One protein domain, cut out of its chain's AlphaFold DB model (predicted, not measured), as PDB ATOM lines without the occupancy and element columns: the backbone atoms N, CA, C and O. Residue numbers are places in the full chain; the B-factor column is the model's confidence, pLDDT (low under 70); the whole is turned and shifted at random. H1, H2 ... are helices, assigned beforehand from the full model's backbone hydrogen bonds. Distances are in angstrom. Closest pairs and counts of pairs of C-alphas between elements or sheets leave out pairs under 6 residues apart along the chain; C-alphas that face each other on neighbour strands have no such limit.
ATOM      1  N   GLU A 111      13.491   6.994  81.537       89.69
ATOM      2  CA  GLU A 111      12.688   7.768  80.584       89.69
ATOM      3  C   GLU A 111      11.186   7.425  80.673       89.69
ATOM      4  O   GLU A 111      10.341   8.314  80.729       89.69
ATOM      5  N   TYR A 112      10.847   6.137  80.811       91.88
ATOM      6  CA  TYR A 112       9.463   5.683  81.002       91.88
ATOM      7  C   TYR A 112       8.917   6.029  82.388       91.88
ATOM      8  O   TYR A 112       7.727   6.310  82.530       91.88
ATOM      9  N   VAL A 113       9.772   6.012  83.415       92.75
ATOM     10  CA  VAL A 113       9.393   6.409  84.778       92.75
ATOM     11  C   VAL A 113       9.073   7.904  84.826       92.75
ATOM     12  O   VAL A 113       8.067   8.296  85.420       92.75
ATOM     13  N   ASN A 114       9.888   8.733  84.175       93.06
ATOM     14  CA  ASN A 114       9.677  10.175  84.082       93.06
ATOM     15  C   ASN A 114       8.381  10.491  83.328       93.06
ATOM     16  O   ASN A 114       7.581  11.296  83.802       93.06
ATOM     17  N   GLU A 115       8.123   9.798  82.216       92.75
ATOM     18  CA  GLU A 115       6.866   9.950  81.480       92.75
ATOM     19  C   GLU A 115       5.645   9.506  82.290       92.75
ATOM     20  O   GLU A 115       4.645  10.216  82.307       92.75
ATOM     21  N   LEU A 116       5.719   8.384  83.012       96.44
ATOM     22  CA  LEU A 116       4.632   7.912  83.880       96.44
ATOM     23  C   LEU A 116       4.388   8.848  85.078       96.44
ATOM     24  O   LEU A 116       3.274   8.932  85.600       96.44
ATOM     25  N   SER A 117       5.418   9.573  85.518       96.50
ATOM     26  CA  SER A 117       5.333  10.455  86.683       96.50
ATOM     27  C   SER A 117       4.344  11.603  86.486       96.50
ATOM     28  O   SER A 117       3.784  12.075  87.469       96.50
ATOM     29  N   LYS A 118       4.028  11.999  85.245       95.56
ATOM     30  CA  LYS A 118       2.955  12.975  84.978       95.56
ATOM     31  C   LYS A 118       1.571  12.476  85.391       95.56
ATOM     32  O   LYS A 118       0.732  13.269  85.821       95.56
ATOM     33  N   ASP A 119       1.335  11.174  85.251       97.31
ATOM     34  CA  ASP A 119       0.060  10.535  85.553       97.31
ATOM     35  C   ASP A 119      -0.021  10.218  87.048       97.31
ATOM     36  O   ASP A 119      -1.016  10.559  87.690       97.31
ATOM     37  N   LEU A 120       1.069   9.697  87.630       98.38
ATOM     38  CA  LEU A 120       1.213   9.506  89.080       98.38
ATOM     39  C   LEU A 120       1.047  10.822  89.849       98.38
ATOM     40  O   LEU A 120       0.275  10.869  90.804       98.38
ATOM     41  N   LEU A 121       1.702  11.901  89.405       98.19
ATOM     42  CA  LEU A 121       1.559  13.237  89.986       98.19
ATOM     43  C   LEU A 121       0.093  13.674  89.993       98.19
ATOM     44  O   LEU A 121      -0.425  14.112  91.018       98.19
ATOM     45  N   TRP A 122      -0.585  13.540  88.850       97.88
ATOM     46  CA  TRP A 122      -1.951  14.018  88.698       97.88
ATOM     47  C   TRP A 122      -2.931  13.281  89.606       97.88
ATOM     48  O   TRP A 122      -3.678  13.911  90.353       97.88
ATOM     49  N   VAL A 123      -2.900  11.948  89.616       98.19
ATOM     50  CA  VAL A 123      -3.786  11.182  90.504       98.19
ATOM     51  C   VAL A 123      -3.432  11.387  91.974       98.19
ATOM     52  O   VAL A 123      -4.333  11.398  92.813       98.19
ATOM     53  N   LYS A 124      -2.150  11.608  92.302       98.12
ATOM     54  CA  LYS A 124      -1.705  11.864  93.674       98.12
ATOM     55  C   LYS A 124      -2.242  13.192  94.203       98.12
ATOM     56  O   LYS A 124      -2.756  13.211  95.319       98.12
ATOM     57  N   LEU A 125      -2.257  14.248  93.379       97.94
ATOM     58  CA  LEU A 125      -2.934  15.512  93.707       97.94
ATOM     59  C   LEU A 125      -4.398  15.284  94.101       97.94
ATOM     60  O   LEU A 125      -4.865  15.840  95.091       97.94
ATOM     61  N   HIS A 126      -5.117  14.443  93.358       97.88
ATOM     62  CA  HIS A 126      -6.514  14.139  93.660       97.88
ATOM     63  C   HIS A 126      -6.692  13.298  94.927       97.88
ATOM     64  O   HIS A 126      -7.564  13.602  95.741       97.88
ATOM     65  N   ILE A 127      -5.879  12.255  95.107       97.75
ATOM     66  CA  ILE A 127      -5.941  11.375  96.284       97.75
ATOM     67  C   ILE A 127      -5.667  12.162  97.562       97.75
ATOM     68  O   ILE A 127      -6.393  12.007  98.544       97.75
ATOM     69  N   ASP A 128      -4.663  13.034  97.528       97.19
ATOM     70  CA  ASP A 128      -4.250  13.828  98.681       97.19
ATOM     71  C   ASP A 128      -5.106  15.095  98.849       97.19
ATOM     72  O   ASP A 128      -4.799  15.946  99.681       97.19
ATOM     73  N   SER A 129      -6.192  15.244  98.080       96.50
ATOM     74  CA  SER A 129      -7.077  16.418  98.128       96.50
ATOM     75  C   SER A 129      -6.312  17.740  97.984       96.50
ATOM     76  O   SER A 129      -6.581  18.707  98.696       96.50
ATOM     77  N   PHE A 130      -5.343  17.768  97.067       97.31
ATOM     78  CA  PHE A 130      -4.447  18.895  96.799       97.31
ATOM     79  C   PHE A 130      -3.610  19.332  98.015       97.31
ATOM     80  O   PHE A 130      -3.239  20.500  98.138       97.31
ATOM     81  N   CYS A 131      -3.293  18.395  98.912       97.00
ATOM     82  CA  CYS A 131      -2.326  18.584  99.990       97.00
ATOM     83  C   CYS A 131      -0.943  18.057  99.591       97.00
ATOM     84  O   CYS A 131      -0.800  17.234  98.689       97.00
ATOM     85  N   TYR A 132       0.081  18.539 100.291       98.31
ATOM     86  CA  TYR A 132       1.449  18.072 100.101       98.31
ATOM     87  C   TYR A 132       1.629  16.625 100.587       98.31
ATOM     88  O   TYR A 132       1.139  16.256 101.656       98.31
ATOM     89  N   SER A 133       2.420  15.855  99.840       98.12
ATOM     90  CA  SER A 133       3.035  14.596 100.263       98.12
ATOM     91  C   SER A 133       4.437  14.479  99.658       98.12
ATOM     92  O   SER A 133       4.736  15.122  98.651       98.12
ATOM     93  N   ALA A 134       5.307  13.672 100.271       98.06
ATOM     94  CA  ALA A 134       6.664  13.472  99.762       98.06
ATOM     95  C   ALA A 134       6.644  12.807  98.376       98.06
ATOM     96  O   ALA A 134       7.344  13.239  97.466       98.06
ATOM     97  N   GLU A 135       5.756  11.829  98.177       97.88
ATOM     98  CA  GLU A 135       5.597  11.142  96.896       97.88
ATOM     99  C   GLU A 135       5.158  12.099  95.780       97.88
ATOM    100  O   GLU A 135       5.588  11.954  94.638       97.88
ATOM    101  N   LEU A 136       4.325  13.100  96.096       98.06
ATOM    102  CA  LEU A 136       3.947  14.142  95.142       98.06
ATOM    103  C   LEU A 136       5.177  14.924  94.650       98.06
ATOM    104  O   LEU A 136       5.301  15.171  93.451       98.06
ATOM    105  N   GLU A 137       6.073  15.317  95.560       98.50
ATOM    106  CA  GLU A 137       7.296  16.055  95.217       98.50
ATOM    107  C   GLU A 137       8.297  15.185  94.439       98.50
ATOM    108  O   GLU A 137       8.924  15.669  93.489       98.50
ATOM    109  N   ASP A 138       8.373  13.890  94.750       98.06
ATOM    110  CA  ASP A 138       9.169  12.926  93.985       98.06
ATOM    111  C   ASP A 138       8.657  12.806  92.540       98.06
ATOM    112  O   ASP A 138       9.427  12.964  91.587       98.06
ATOM    113  N   TYR A 139       7.346  12.608  92.345       98.25
ATOM    114  CA  TYR A 139       6.752  12.545  91.003       98.25
ATOM    115  C   TYR A 139       6.904  13.859  90.242       98.25
ATOM    116  O   TYR A 139       7.159  13.848  89.037       98.25
ATOM    117  N   TYR A 140       6.785  14.995  90.930       98.31
ATOM    118  CA  TYR A 140       7.015  16.306  90.333       98.31
ATOM    119  C   TYR A 140       8.453  16.431  89.815       98.31
ATOM    120  O   TYR A 140       8.665  16.848  88.676       98.31
ATOM    121  N   SER A 141       9.434  15.997  90.608       97.62
ATOM    122  CA  SER A 141      10.853  16.023  90.239       97.62
ATOM    123  C   SER A 141      11.156  15.124  89.037       97.62
ATOM    124  O   SER A 141      11.806  15.568  88.088       97.62
ATOM    125  N   CYS A 142      10.631  13.894  89.019       95.94
ATOM    126  CA  CYS A 142      10.750  12.996  87.865       95.94
ATOM    127  C   CYS A 142      10.074  13.575  86.616       95.94
ATOM    128  O   CYS A 142      10.626  13.511  85.517       95.94
ATOM    129  N   TYR A 143       8.904  14.199  86.770       96.31
ATOM    130  CA  TYR A 143       8.211  14.806  85.640       96.31
ATOM    131  C   TYR A 143       8.975  16.019  85.081       96.31
ATOM    132  O   TYR A 143       9.051  16.194  83.865       96.31
ATOM    133  N   LEU A 144       9.630  16.822  85.925       96.12
ATOM    134  CA  LEU A 144      10.520  17.901  85.478       96.12
ATOM    135  C   LEU A 144      11.766  17.408  84.723       96.12
ATOM    136  O   LEU A 144      12.349  18.181  83.962       96.12
ATOM    137  N   ALA A 145      12.161  16.145  84.894       94.62
ATOM    138  CA  ALA A 145      13.296  15.538  84.200       94.62
ATOM    139  C   ALA A 145      12.968  15.027  82.781       94.62
ATOM    140  O   ALA A 145      13.864  14.558  82.084       94.62
ATOM    141  N   THR A 146      11.708  15.123  82.336       93.12
ATOM    142  CA  THR A 146      11.309  14.837  80.938       93.12
ATOM    143  C   THR A 146      11.920  15.853  79.953       93.12
ATOM    144  O   THR A 146      12.705  16.729  80.337       93.12
ATOM    145  N   ASP A 147      11.583  15.797  78.670       92.25
ATOM    146  CA  ASP A 147      11.996  16.834  77.725       92.25
ATOM    147  C   ASP A 147      11.107  18.097  77.811       92.25
ATOM    148  O   ASP A 147       9.958  18.076  78.262       92.25
ATOM    149  N   GLU A 148      11.650  19.240  77.381       93.06
ATOM    150  CA  GLU A 148      10.937  20.525  77.417       93.06
ATOM    151  C   GLU A 148       9.688  20.531  76.524       93.06
ATOM    152  O   GLU A 148       8.687  21.158  76.873       93.06
ATOM    153  N   PHE A 149       9.720  19.809  75.400       93.00
ATOM    154  CA  PHE A 149       8.601  19.760  74.465       93.00
ATOM    155  C   PHE A 149       7.398  19.038  75.086       93.00
ATOM    156  O   PHE A 149       6.289  19.573  75.057       93.00
ATOM    157  N   SER A 150       7.609  17.897  75.743       91.25
ATOM    158  CA  SER A 150       6.564  17.156  76.465       91.25
ATOM    159  C   SER A 150       5.938  17.968  77.606       91.25
ATOM    160  O   SER A 150       4.730  17.883  77.860       91.25
ATOM    161  N   ARG A 151       6.718  18.833  78.267       94.94
ATOM    162  CA  ARG A 151       6.200  19.748  79.300       94.94
ATOM    163  C   ARG A 151       5.482  20.981  78.761       94.94
ATOM    164  O   ARG A 151       4.741  21.602  79.515       94.94
ATOM    165  N   ALA A 152       5.676  21.339  77.494       95.25
ATOM    166  CA  ALA A 152       5.086  22.535  76.894       95.25
ATOM    167  C   ALA A 152       3.626  22.355  76.436       95.25
ATOM    168  O   ALA A 152       3.010  23.316  75.971       95.25
ATOM    169  N   PHE A 153       3.065  21.147  76.553       95.50
ATOM    170  CA  PHE A 153       1.636  20.916  76.341       95.50
ATOM    171  C   PHE A 153       0.801  21.547  77.462       95.50
ATOM    172  O   PHE A 153       1.160  21.469  78.635       95.50
ATOM    173  N   VAL A 154      -0.369  22.091  77.122       95.88
ATOM    174  CA  VAL A 154      -1.256  22.826  78.045       95.88
ATOM    175  C   VAL A 154      -1.591  22.019  79.302       95.88
ATOM    176  O   VAL A 154      -1.556  22.550  80.410       95.88
ATOM    177  N   ASN A 155      -1.884  20.724  79.147       95.19
ATOM    178  CA  ASN A 155      -2.166  19.845  80.283       95.19
ATOM    179  C   ASN A 155      -0.939  19.660  81.180       95.19
ATOM    180  O   ASN A 155      -1.070  19.702  82.399       95.19
ATOM    181  N   SER A 156       0.243  19.496  80.588       95.88
ATOM    182  CA  SER A 156       1.504  19.370  81.317       95.88
ATOM    183  C   SER A 156       1.802  20.630  82.129       95.88
ATOM    184  O   SER A 156       2.040  20.549  83.335       95.88
ATOM    185  N   GLU A 157       1.709  21.801  81.493       97.06
ATOM    186  CA  GLU A 157       1.930  23.094  82.144       97.06
ATOM    187  C   GLU A 157       0.972  23.306  83.319       97.06
ATOM    188  O   GLU A 157       1.394  23.702  84.405       97.06
ATOM    189  N   PHE A 158      -0.310  22.986  83.124       97.88
ATOM    190  CA  PHE A 158      -1.318  23.117  84.169       97.88
ATOM    191  C   PHE A 158      -1.043  22.190  85.358       97.88
ATOM    192  O   PHE A 158      -1.026  22.646  86.501       97.88
ATOM    193  N   ARG A 159      -0.787  20.900  85.100       97.62
ATOM    194  CA  ARG A 159      -0.499  19.897  86.141       97.62
ATOM    195  C   ARG A 159       0.729  20.288  86.969       97.62
ATOM    196  O   ARG A 159       0.678  20.243  88.198       97.62
ATOM    197  N   LEU A 160       1.802  20.727  86.304       98.12
ATOM    198  CA  LEU A 160       3.023  21.201  86.958       98.12
ATOM    199  C   LEU A 160       2.775  22.466  87.784       98.12
ATOM    200  O   LEU A 160       3.229  22.539  88.922       98.12
ATOM    201  N   ALA A 161       2.025  23.437  87.255       98.25
ATOM    202  CA  ALA A 161       1.696  24.654  87.992       98.25
ATOM    203  C   ALA A 161       0.901  24.341  89.270       98.25
ATOM    204  O   ALA A 161       1.248  24.842  90.338       98.25
ATOM    205  N   VAL A 162      -0.112  23.470  89.187       98.38
ATOM    206  CA  VAL A 162      -0.914  23.044  90.350       98.38
ATOM    207  C   VAL A 162      -0.047  22.361  91.409       98.38
ATOM    208  O   VAL A 162      -0.123  22.727  92.582       98.38
ATOM    209  N   ALA A 163       0.814  21.422  91.010       98.44
ATOM    210  CA  ALA A 163       1.736  20.764  91.932       98.44
ATOM    211  C   ALA A 163       2.721  21.757  92.571       98.44
ATOM    212  O   ALA A 163       2.919  21.736  93.788       98.44
ATOM    213  N   ASN A 164       3.285  22.675  91.780       98.62
ATOM    214  CA  ASN A 164       4.273  23.624  92.282       98.62
ATOM    215  C   ASN A 164       3.687  24.617  93.289       98.62
ATOM    216  O   ASN A 164       4.401  25.045  94.193       98.62
ATOM    217  N   ILE A 165       2.397  24.965  93.186       98.62
ATOM    218  CA  ILE A 165       1.704  25.753  94.217       98.62
ATOM    219  C   ILE A 165       1.798  25.041  95.571       98.62
ATOM    220  O   ILE A 165       2.229  25.639  96.553       98.62
ATOM    221  N   ILE A 166       1.428  23.759  95.613       98.31
ATOM    222  CA  ILE A 166       1.365  22.957  96.842       98.31
ATOM    223  C   ILE A 166       2.763  22.757  97.433       98.31
ATOM    224  O   ILE A 166       2.976  23.014  98.618       98.31
ATOM    225  N   ILE A 167       3.724  22.352  96.599       98.62
ATOM    226  CA  ILE A 167       5.114  22.108  97.010       98.62
ATOM    227  C   ILE A 167       5.761  23.408  97.504       98.62
ATOM    228  O   ILE A 167       6.371  23.446  98.571       98.62
ATOM    229  N   SER A 168       5.589  24.512  96.773       98.56
ATOM    230  CA  SER A 168       6.159  25.803  97.172       98.56
ATOM    231  C   SER A 168       5.585  26.301  98.495       98.56
ATOM    232  O   SER A 168       6.338  26.795  99.333       98.56
ATOM    233  N   LEU A 169       4.273  26.153  98.719       97.88
ATOM    234  CA  LEU A 169       3.648  26.510  99.994       97.88
ATOM    235  C   LEU A 169       4.173  25.664 101.153       97.88
ATOM    236  O   LEU A 169       4.465  26.225 102.208       97.88
ATOM    237  N   HIS A 170       4.337  24.352 100.954       98.00
ATOM    238  CA  HIS A 170       4.911  23.462 101.964       98.00
ATOM    239  C   HIS A 170       6.295  23.943 102.426       98.00
ATOM    240  O   HIS A 170       6.567  24.002 103.623       98.00
ATOM    241  N   HIS A 171       7.129  24.382 101.481       98.31
ATOM    242  CA  HIS A 171       8.480  24.888 101.746       98.31
ATOM    243  C   HIS A 171       8.542  26.385 102.108       98.31
ATOM    244  O   HIS A 171       9.627  26.961 102.170       98.31
ATOM    245  N   GLY A 172       7.404  27.057 102.309       97.75
ATOM    246  CA  GLY A 172       7.349  28.488 102.645       97.75
ATOM    247  C   GLY A 172       7.733  29.443 101.501       97.75
ATOM    248  O   GLY A 172       7.890  30.647 101.720       97.75
ATOM    249  N   ARG A 173       7.853  28.948 100.263       98.25
ATOM    250  CA  ARG A 173       8.215  29.713  99.055       98.25
ATOM    251  C   ARG A 173       7.001  30.443  98.468       98.25
ATOM    252  O   ARG A 173       6.560  30.188  97.349       98.25
ATOM    253  N   THR A 174       6.455  31.384  99.235       97.31
ATOM    254  CA  THR A 174       5.186  32.075  98.927       97.31
ATOM    255  C   THR A 174       5.188  32.774  97.560       97.31
ATOM    256  O   THR A 174       4.218  32.668  96.812       97.31
ATOM    257  N   ASP A 175       6.279  33.446  97.183       97.94
ATOM    258  CA  ASP A 175       6.360  34.142  95.888       97.94
ATOM    259  C   ASP A 175       6.335  33.178  94.696       97.94
ATOM    260  O   ASP A 175       5.786  33.490  93.639       97.94
ATOM    261  N   GLU A 176       6.919  31.992  94.856       98.19
ATOM    262  CA  GLU A 176       6.899  30.947  93.834       98.19
ATOM    263  C   GLU A 176       5.505  30.335  93.689       98.19
ATOM    264  O   GLU A 176       5.015  30.161  92.567       98.19
ATOM    265  N   ALA A 177       4.826  30.107  94.814       98.25
ATOM    266  CA  ALA A 177       3.441  29.665  94.822       98.25
ATOM    267  C   ALA A 177       2.517  30.689  94.136       98.25
ATOM    268  O   ALA A 177       1.689  30.307  93.312       98.25
ATOM    269  N   LYS A 178       2.708  31.994  94.385       98.25
ATOM    270  CA  LYS A 178       1.953  33.076  93.722       98.25
ATOM    271  C   LYS A 178       2.146  33.092  92.209       98.25
ATOM    272  O   LYS A 178       1.167  33.212  91.475       98.25
ATOM    273  N   ARG A 179       3.387  32.944  91.732       98.38
ATOM    274  CA  ARG A 179       3.672  32.848  90.289       98.38
ATOM    275  C   ARG A 179       3.010  31.621  89.669       98.38
ATOM    276  O   ARG A 179       2.369  31.738  88.630       98.38
ATOM    277  N   SER A 180       3.111  30.470  90.329       98.38
ATOM    278  CA  SER A 180       2.506  29.219  89.853       98.38
ATOM    279  C   SER A 180       0.976  29.299  89.829       98.38
ATOM    280  O   SER A 180       0.345  28.847  88.876       98.38
ATOM    281  N   LEU A 181       0.369  29.964  90.818       98.44
ATOM    282  CA  LEU A 181      -1.067  30.239  90.848       98.44
ATOM    283  C   LEU A 181      -1.508  31.165  89.709       98.44
ATOM    284  O   LEU A 181      -2.555  30.928  89.110       98.44
ATOM    285  N   ALA A 182      -0.727  32.203  89.399       97.81
ATOM    286  CA  ALA A 182      -1.007  33.084  88.268       97.81
ATOM    287  C   ALA A 182      -0.994  32.310  86.940       97.81
ATOM    288  O   ALA A 182      -1.940  32.436  86.168       97.81
ATOM    289  N   ILE A 183       0.006  31.443  86.733       97.50
ATOM    290  CA  ILE A 183       0.097  30.559  85.559       97.50
ATOM    291  C   ILE A 183      -1.126  29.636  85.476       97.50
ATOM    292  O   ILE A 183      -1.783  29.567  84.441       97.50
ATOM    293  N   ALA A 184      -1.478  28.950  86.569       97.88
ATOM    294  CA  ALA A 184      -2.625  28.043  86.583       97.88
ATOM    295  C   ALA A 184      -3.946  28.765  86.261       97.88
ATOM    296  O   ALA A 184      -4.781  28.220  85.538       97.88
ATOM    297  N   LYS A 185      -4.129  29.993  86.768       97.00
ATOM    298  CA  LYS A 185      -5.297  30.833  86.462       97.00
ATOM    299  C   LYS A 185      -5.326  31.255  84.997       97.00
ATOM    300  O   LYS A 185      -6.366  31.102  84.371       97.00
ATOM    301  N   GLU A 186      -4.201  31.715  84.458       96.62
ATOM    302  CA  GLU A 186      -4.078  32.109  83.050       96.62
ATOM    303  C   GLU A 186      -4.432  30.952  82.105       96.62
ATOM    304  O   GLU A 186      -5.215  31.135  81.177       96.62
ATOM    305  N   ILE A 187      -3.936  29.742  82.385       97.00
ATOM    306  CA  ILE A 187      -4.243  28.546  81.585       97.00
ATOM    307  C   ILE A 187      -5.748  28.217  81.599       97.00
ATOM    308  O   ILE A 187      -6.278  27.692  80.618       97.00
ATOM    309  N   CYS A 188      -6.449  28.528  82.692       95.19
ATOM    310  CA  CYS A 188      -7.889  28.300  82.822       95.19
ATOM    311  C   CYS A 188      -8.756  29.351  82.108       95.19
ATOM    312  O   CYS A 188      -9.978  29.181  82.067       95.19
ATOM    313  N   GLU A 189      -8.176  30.436  81.589       93.69
ATOM    314  CA  GLU A 189      -8.943  31.488  80.924       93.69
ATOM    315  C   GLU A 189      -9.539  31.008  79.590       93.69
ATOM    316  O   GLU A 189      -8.914  30.236  78.845       93.69
ATOM    317  N   PRO A 190     -10.743  31.486  79.222       88.31
ATOM    318  CA  PRO A 190     -11.307  31.220  77.910       88.31
ATOM    319  C   PRO A 190     -10.339  31.665  76.810       88.31
ATOM    320  O   PRO A 190      -9.856  32.794  76.805       88.31
ATOM    321  N   HIS A 191     -10.100  30.785  75.836       87.19
ATOM    322  CA  HIS A 191      -9.219  31.035  74.687       87.19
ATOM    323  C   HIS A 191      -7.717  31.124  74.991       87.19
ATOM    324  O   HIS A 191      -6.970  31.575  74.114       87.19
ATOM    325  N   TYR A 192      -7.257  30.656  76.158       92.62
ATOM    326  CA  TYR A 192      -5.827  30.462  76.393       92.62
ATOM    327  C   TYR A 192      -5.192  29.654  75.248       92.62
ATOM    328  O   TYR A 192      -5.733  28.645  74.784       92.62
ATOM    329  N   ARG A 193      -4.040  30.125  74.765       91.25
ATOM    330  CA  ARG A 193      -3.253  29.457  73.726       91.25
ATOM    331  C   ARG A 193      -1.947  29.000  74.352       91.25
ATOM    332  O   ARG A 193      -1.119  29.834  74.697       91.25
ATOM    333  N   GLY A 194      -1.773  27.685  74.463       92.19
ATOM    334  CA  GLY A 194      -0.542  27.090  74.974       92.19
ATOM    335  C   GLY A 194       0.687  27.443  74.141       92.19
ATOM    336  O   GLY A 194       0.585  27.867  72.984       92.19
ATOM    337  N   LYS A 195       1.867  27.204  74.717       94.31
ATOM    338  CA  LYS A 195       3.165  27.502  74.088       94.31
ATOM    339  C   LYS A 195       3.332  26.849  72.715       94.31
ATOM    340  O   LYS A 195       3.946  27.428  71.820       94.31
ATOM    341  N   LEU A 196       2.744  25.668  72.525       95.19
ATOM    342  CA  LEU A 196       2.836  24.894  71.287       95.19
ATOM    343  C   LEU A 196       1.751  25.228  70.251       95.19
ATOM    344  O   LEU A 196       1.789  24.679  69.147       95.19
ATOM    345  N   HIS A 197       0.824  26.151  70.538       93.69
ATOM    346  CA  HIS A 197      -0.353  26.421  69.700       93.69
ATOM    347  C   HIS A 197      -0.013  26.616  68.214       93.69
ATOM    348  O   HIS A 197      -0.591  25.963  67.346       93.69
ATOM    349  N   SER A 198       0.958  27.482  67.907       93.06
ATOM    350  CA  SER A 198       1.348  27.794  66.524       93.06
ATOM    351  C   SER A 198       1.925  26.594  65.769       93.06
ATOM    352  O   SER A 198       1.792  26.519  64.548       93.06
ATOM    353  N   ILE A 199       2.592  25.672  66.467       93.81
ATOM    354  CA  ILE A 199       3.161  24.456  65.873       93.81
ATOM    355  C   ILE A 199       2.037  23.445  65.648       93.81
ATOM    356  O   ILE A 199       1.857  22.964  64.534       93.81
ATOM    357  N   LEU A 200       1.228  23.182  66.673       93.94
ATOM    358  CA  LEU A 200       0.163  22.181  66.631       93.94
ATOM    359  C   LEU A 200      -0.945  22.538  65.631       93.94
ATOM    360  O   LEU A 200      -1.387  21.678  64.865       93.94
ATOM    361  N   ALA A 201      -1.308  23.821  65.530       93.69
ATOM    362  CA  ALA A 201      -2.305  24.295  64.573       93.69
ATOM    363  C   ALA A 201      -1.902  24.018  63.110       93.69
ATOM    364  O   ALA A 201      -2.760  23.681  62.292       93.69
ATOM    365  N   LYS A 202      -0.601  24.071  62.771       95.00
ATOM    366  CA  LYS A 202      -0.106  23.701  61.426       95.00
ATOM    367  C   LYS A 202      -0.383  22.235  61.089       95.00
ATOM    368  O   LYS A 202      -0.594  21.905  59.925       95.00
ATOM    369  N   HIS A 203      -0.427  21.379  62.104       94.31
ATOM    370  CA  HIS A 203      -0.736  19.956  61.987       94.31
ATOM    371  C   HIS A 203      -2.214  19.639  62.261       94.31
ATOM    372  O   HIS A 203      -2.572  18.471  62.383       94.31
ATOM    373  N   LYS A 204      -3.085  20.660  62.320       93.75
ATOM    374  CA  LYS A 204      -4.522  20.533  62.630       93.75
ATOM    375  C   LYS A 204      -4.794  19.858  63.981       93.75
ATOM    376  O   LYS A 204      -5.849  19.255  64.165       93.75
ATOM    377  N   TYR A 205      -3.853  19.975  64.912       91.81
ATOM    378  CA  TYR A 205      -4.013  19.520  66.283       91.81
ATOM    379  C   TYR A 205      -4.344  20.717  67.175       91.81
ATOM    380  O   TYR A 205      -3.684  21.755  67.105       91.81
ATOM    381  N   TYR A 206      -5.370  20.568  68.008       89.06
ATOM    382  CA  TYR A 206      -5.814  21.598  68.939       89.06
ATOM    383  C   TYR A 206      -5.848  21.004  70.337       89.06
ATOM    384  O   TYR A 206      -6.512  19.998  70.573       89.06
ATOM    385  N   GLU A 207      -5.113  21.626  71.250       91.75
ATOM    386  CA  GLU A 207      -5.075  21.196  72.640       91.75
ATOM    387  C   GLU A 207      -6.376  21.553  73.353       91.75
ATOM    388  O   GLU A 207      -6.923  22.644  73.176       91.75
ATOM    389  N   SER A 208      -6.834  20.639  74.202       89.25
ATOM    390  CA  SER A 208      -7.864  20.900  75.197       89.25
ATOM    391  C   SER A 208      -7.261  20.771  76.588       89.25
ATOM    392  O   SER A 208      -6.575  19.789  76.895       89.25
ATOM    393  N   LEU A 209      -7.539  21.759  77.436       92.44
ATOM    394  CA  LEU A 209      -7.261  21.651  78.859       92.44
ATOM    395  C   LEU A 209      -8.233  20.639  79.476       92.44
ATOM    396  O   LEU A 209      -9.445  20.845  79.478       92.44
ATOM    397  N   ASN A 210      -7.690  19.572  80.043       88.81
ATOM    398  CA  ASN A 210      -8.420  18.511  80.728       88.81
ATOM    399  C   ASN A 210      -8.444  18.776  82.242       88.81
ATOM    400  O   ASN A 210      -8.124  17.903  83.048       88.81
ATOM    401  N   ALA A 211      -8.782  20.004  82.638       90.75
ATOM    402  CA  ALA A 211      -8.890  20.367  84.045       90.75
ATOM    403  C   ALA A 211     -10.172  19.780  84.647       90.75
ATOM    404  O   ALA A 211     -11.272  19.964  84.121       90.75
ATOM    405  N   THR A 212     -10.041  19.083  85.773       93.50
ATOM    406  CA  THR A 212     -11.197  18.519  86.476       93.50
ATOM    407  C   THR A 212     -11.868  19.584  87.356       93.50
ATOM    408  O   THR A 212     -11.203  20.543  87.773       93.50
ATOM    409  N   PRO A 213     -13.159  19.431  87.711       94.56
ATOM    410  CA  PRO A 213     -13.849  20.370  88.599       94.56
ATOM    411  C   PRO A 213     -13.132  20.604  89.934       94.56
ATOM    412  O   PRO A 213     -13.113  21.729  90.433       94.56
ATOM    413  N   GLU A 214     -12.516  19.564  90.497       95.38
ATOM    414  CA  GLU A 214     -11.777  19.624  91.756       95.38
ATOM    415  C   GLU A 214     -10.530  20.506  91.614       95.38
ATOM    416  O   GLU A 214     -10.311  21.394  92.436       95.38
ATOM    417  N   SER A 215      -9.770  20.340  90.525       96.44
ATOM    418  CA  SER A 215      -8.578  21.158  90.255       96.44
ATOM    419  C   SER A 215      -8.920  22.632  90.000       96.44
ATOM    420  O   SER A 215      -8.265  23.527  90.530       96.44
ATOM    421  N   ILE A 216     -10.004  22.900  89.263       96.25
ATOM    422  CA  ILE A 216     -10.498  24.262  89.033       96.25
ATOM    423  C   ILE A 216     -10.953  24.901  90.345       96.25
ATOM    424  O   ILE A 216     -10.680  26.077  90.590       96.25
ATOM    425  N   THR A 217     -11.645  24.134  91.189       96.50
ATOM    426  CA  THR A 217     -12.091  24.605  92.503       96.50
ATOM    427  C   THR A 217     -10.890  24.971  93.366       96.50
ATOM    428  O   THR A 217     -10.854  26.091  93.867       96.50
ATOM    429  N   PHE A 218      -9.882  24.099  93.445       97.25
ATOM    430  CA  PHE A 218      -8.632  24.352  94.164       97.25
ATOM    431  C   PHE A 218      -7.957  25.659  93.718       97.25
ATOM    432  O   PHE A 218      -7.712  26.543  94.542       97.25
ATOM    433  N   VAL A 219      -7.728  25.830  92.409       97.06
ATOM    434  CA  VAL A 219      -7.075  27.029  91.842       97.06
ATOM    435  C   VAL A 219      -7.868  28.312  92.130       97.06
ATOM    436  O   VAL A 219      -7.286  29.382  92.320       97.06
ATOM    437  N   LYS A 220      -9.202  28.232  92.178       94.75
ATOM    438  CA  LYS A 220     -10.065  29.382  92.486       94.75
ATOM    439  C   LYS A 220     -10.142  29.692  93.979       94.75
ATOM    440  O   LYS A 220     -10.246  30.863  94.332       94.75
ATOM    441  N   SER A 221     -10.131  28.672  94.836       94.12
ATOM    442  CA  SER A 221     -10.336  28.832  96.279       94.12
ATOM    443  C   SER A 221      -9.068  29.189  97.040       94.12
ATOM    444  O   SER A 221      -9.159  29.759  98.125       94.12
ATOM    445  N   ILE A 222      -7.896  28.828  96.515       91.69
ATOM    446  CA  ILE A 222      -6.638  29.032  97.224       91.69
ATOM    447  C   ILE A 222      -6.296  30.525  97.364       91.69
ATOM    448  O   ILE A 222      -6.362  31.297  96.403       91.69
ATOM    449  N   GLN A 223      -5.939  30.927  98.586       86.81
ATOM    450  CA  GLN A 223      -5.560  32.293  98.953       86.81
ATOM    451  C   GLN A 223      -4.103  32.289  99.431       86.81
ATOM    452  O   GLN A 223      -3.775  31.571 100.373       86.81
ATOM    453  N   ILE A 224      -3.240  33.049  98.748       87.56
ATOM    454  CA  ILE A 224      -1.780  33.107  98.957       87.56
ATOM    455  C   ILE A 224      -1.316  34.562  98.895       87.56
ATOM    456  O   ILE A 224      -1.787  35.280  97.984       87.56
TER     457      ILE A 224
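AT A GLANCE: This is residues 111 to 224 of the 224 residues of an uncharacterized protein of Anaerotignum lactatifermentans DSM 14214 (UniProt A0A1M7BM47). What shape do the helices make? Two helical hairpins, H1 with H2 and H4 with H5, pack together on H4, which runs through the middle: H5 lies along one side of it, and H1 and H2 cross it on another. H7 packs on H5, while H6 lies out at one end, in a loop that runs away from the body and back to H7. What are the plain facts? The printed part has 114 residues with seven named helices, H1 to H7 in chain order, and no named strand: all helix. It is compact, with a radius of gyration of the C-alphas of 13.9 A, and spans 41 by 33 by 24 A.

IN THESE COORDINATES: Where are the two longest helices? H4, residues 154 to 170, runs 24.7 A from C-alpha 154 at (-1.256, 22.826, 78.045) to C-alpha 170 at (4.911, 23.462, 101.964). H1, residues 111 to 127, begins at C-alpha 111 at (12.688, 7.768, 80.584), measures 24.6 A and has a kink of 34 degrees near residue 119. Where are the others? H5, residues 174 to 187, is 20.1 A long and H2, residues 134 to 144, 15.4 A. H3 is residues 148 to 151, H6 residues 197 to 202, and H7 residues 213 to 221.

HOW THE PARTS SIT: What touches the hub, H4? H5 touches it at a shallow tilt of 23 degrees, opposite ways, as a hairpin, the closest C-alphas being those of Ile 165 and Ala 177 at 4.3 A. H1 touches it with residues 118 to 125 alone, at a steep tilt of 64 degrees, closest at Trp 122 and Arg 159, whose C-alphas are 6.6 A apart. H2 touches residues 160 to 167 of H4 alone, at a steep tilt of 41 degrees, with the C-alphas of Glu 137 and Ile 167 closest at 6.7 A. What lies farther out? H1 and H2 form a hairpin, with the C-alphas of Asn 114 and Cys 142 closest at 4.8 A. H7 touches H5 at a steep tilt of 50 degrees, with the C-alphas of Lys 185 and Val 219 closest at 6.8 A. H3 touches no helix but is near H4, and H6 touches no helix. Are the backbones in helical order? Every O i to N i+4 pair is within hydrogen-bond range in H2, H5 and H7, against 11 of 13 in H1, 12 of 13 in H4 and 1 of 2 in H6; H3 is too short for such a pair.

THE WHOLE: How large is it? The two C-alphas farthest apart, those of Gly 172 and Lys 204, are 42.5 A apart. Is anything cut, long or uncertain? The printed part has no cut and no long link. The mean pLDDT of the printed part is 95.5, and no printed residue is under 70.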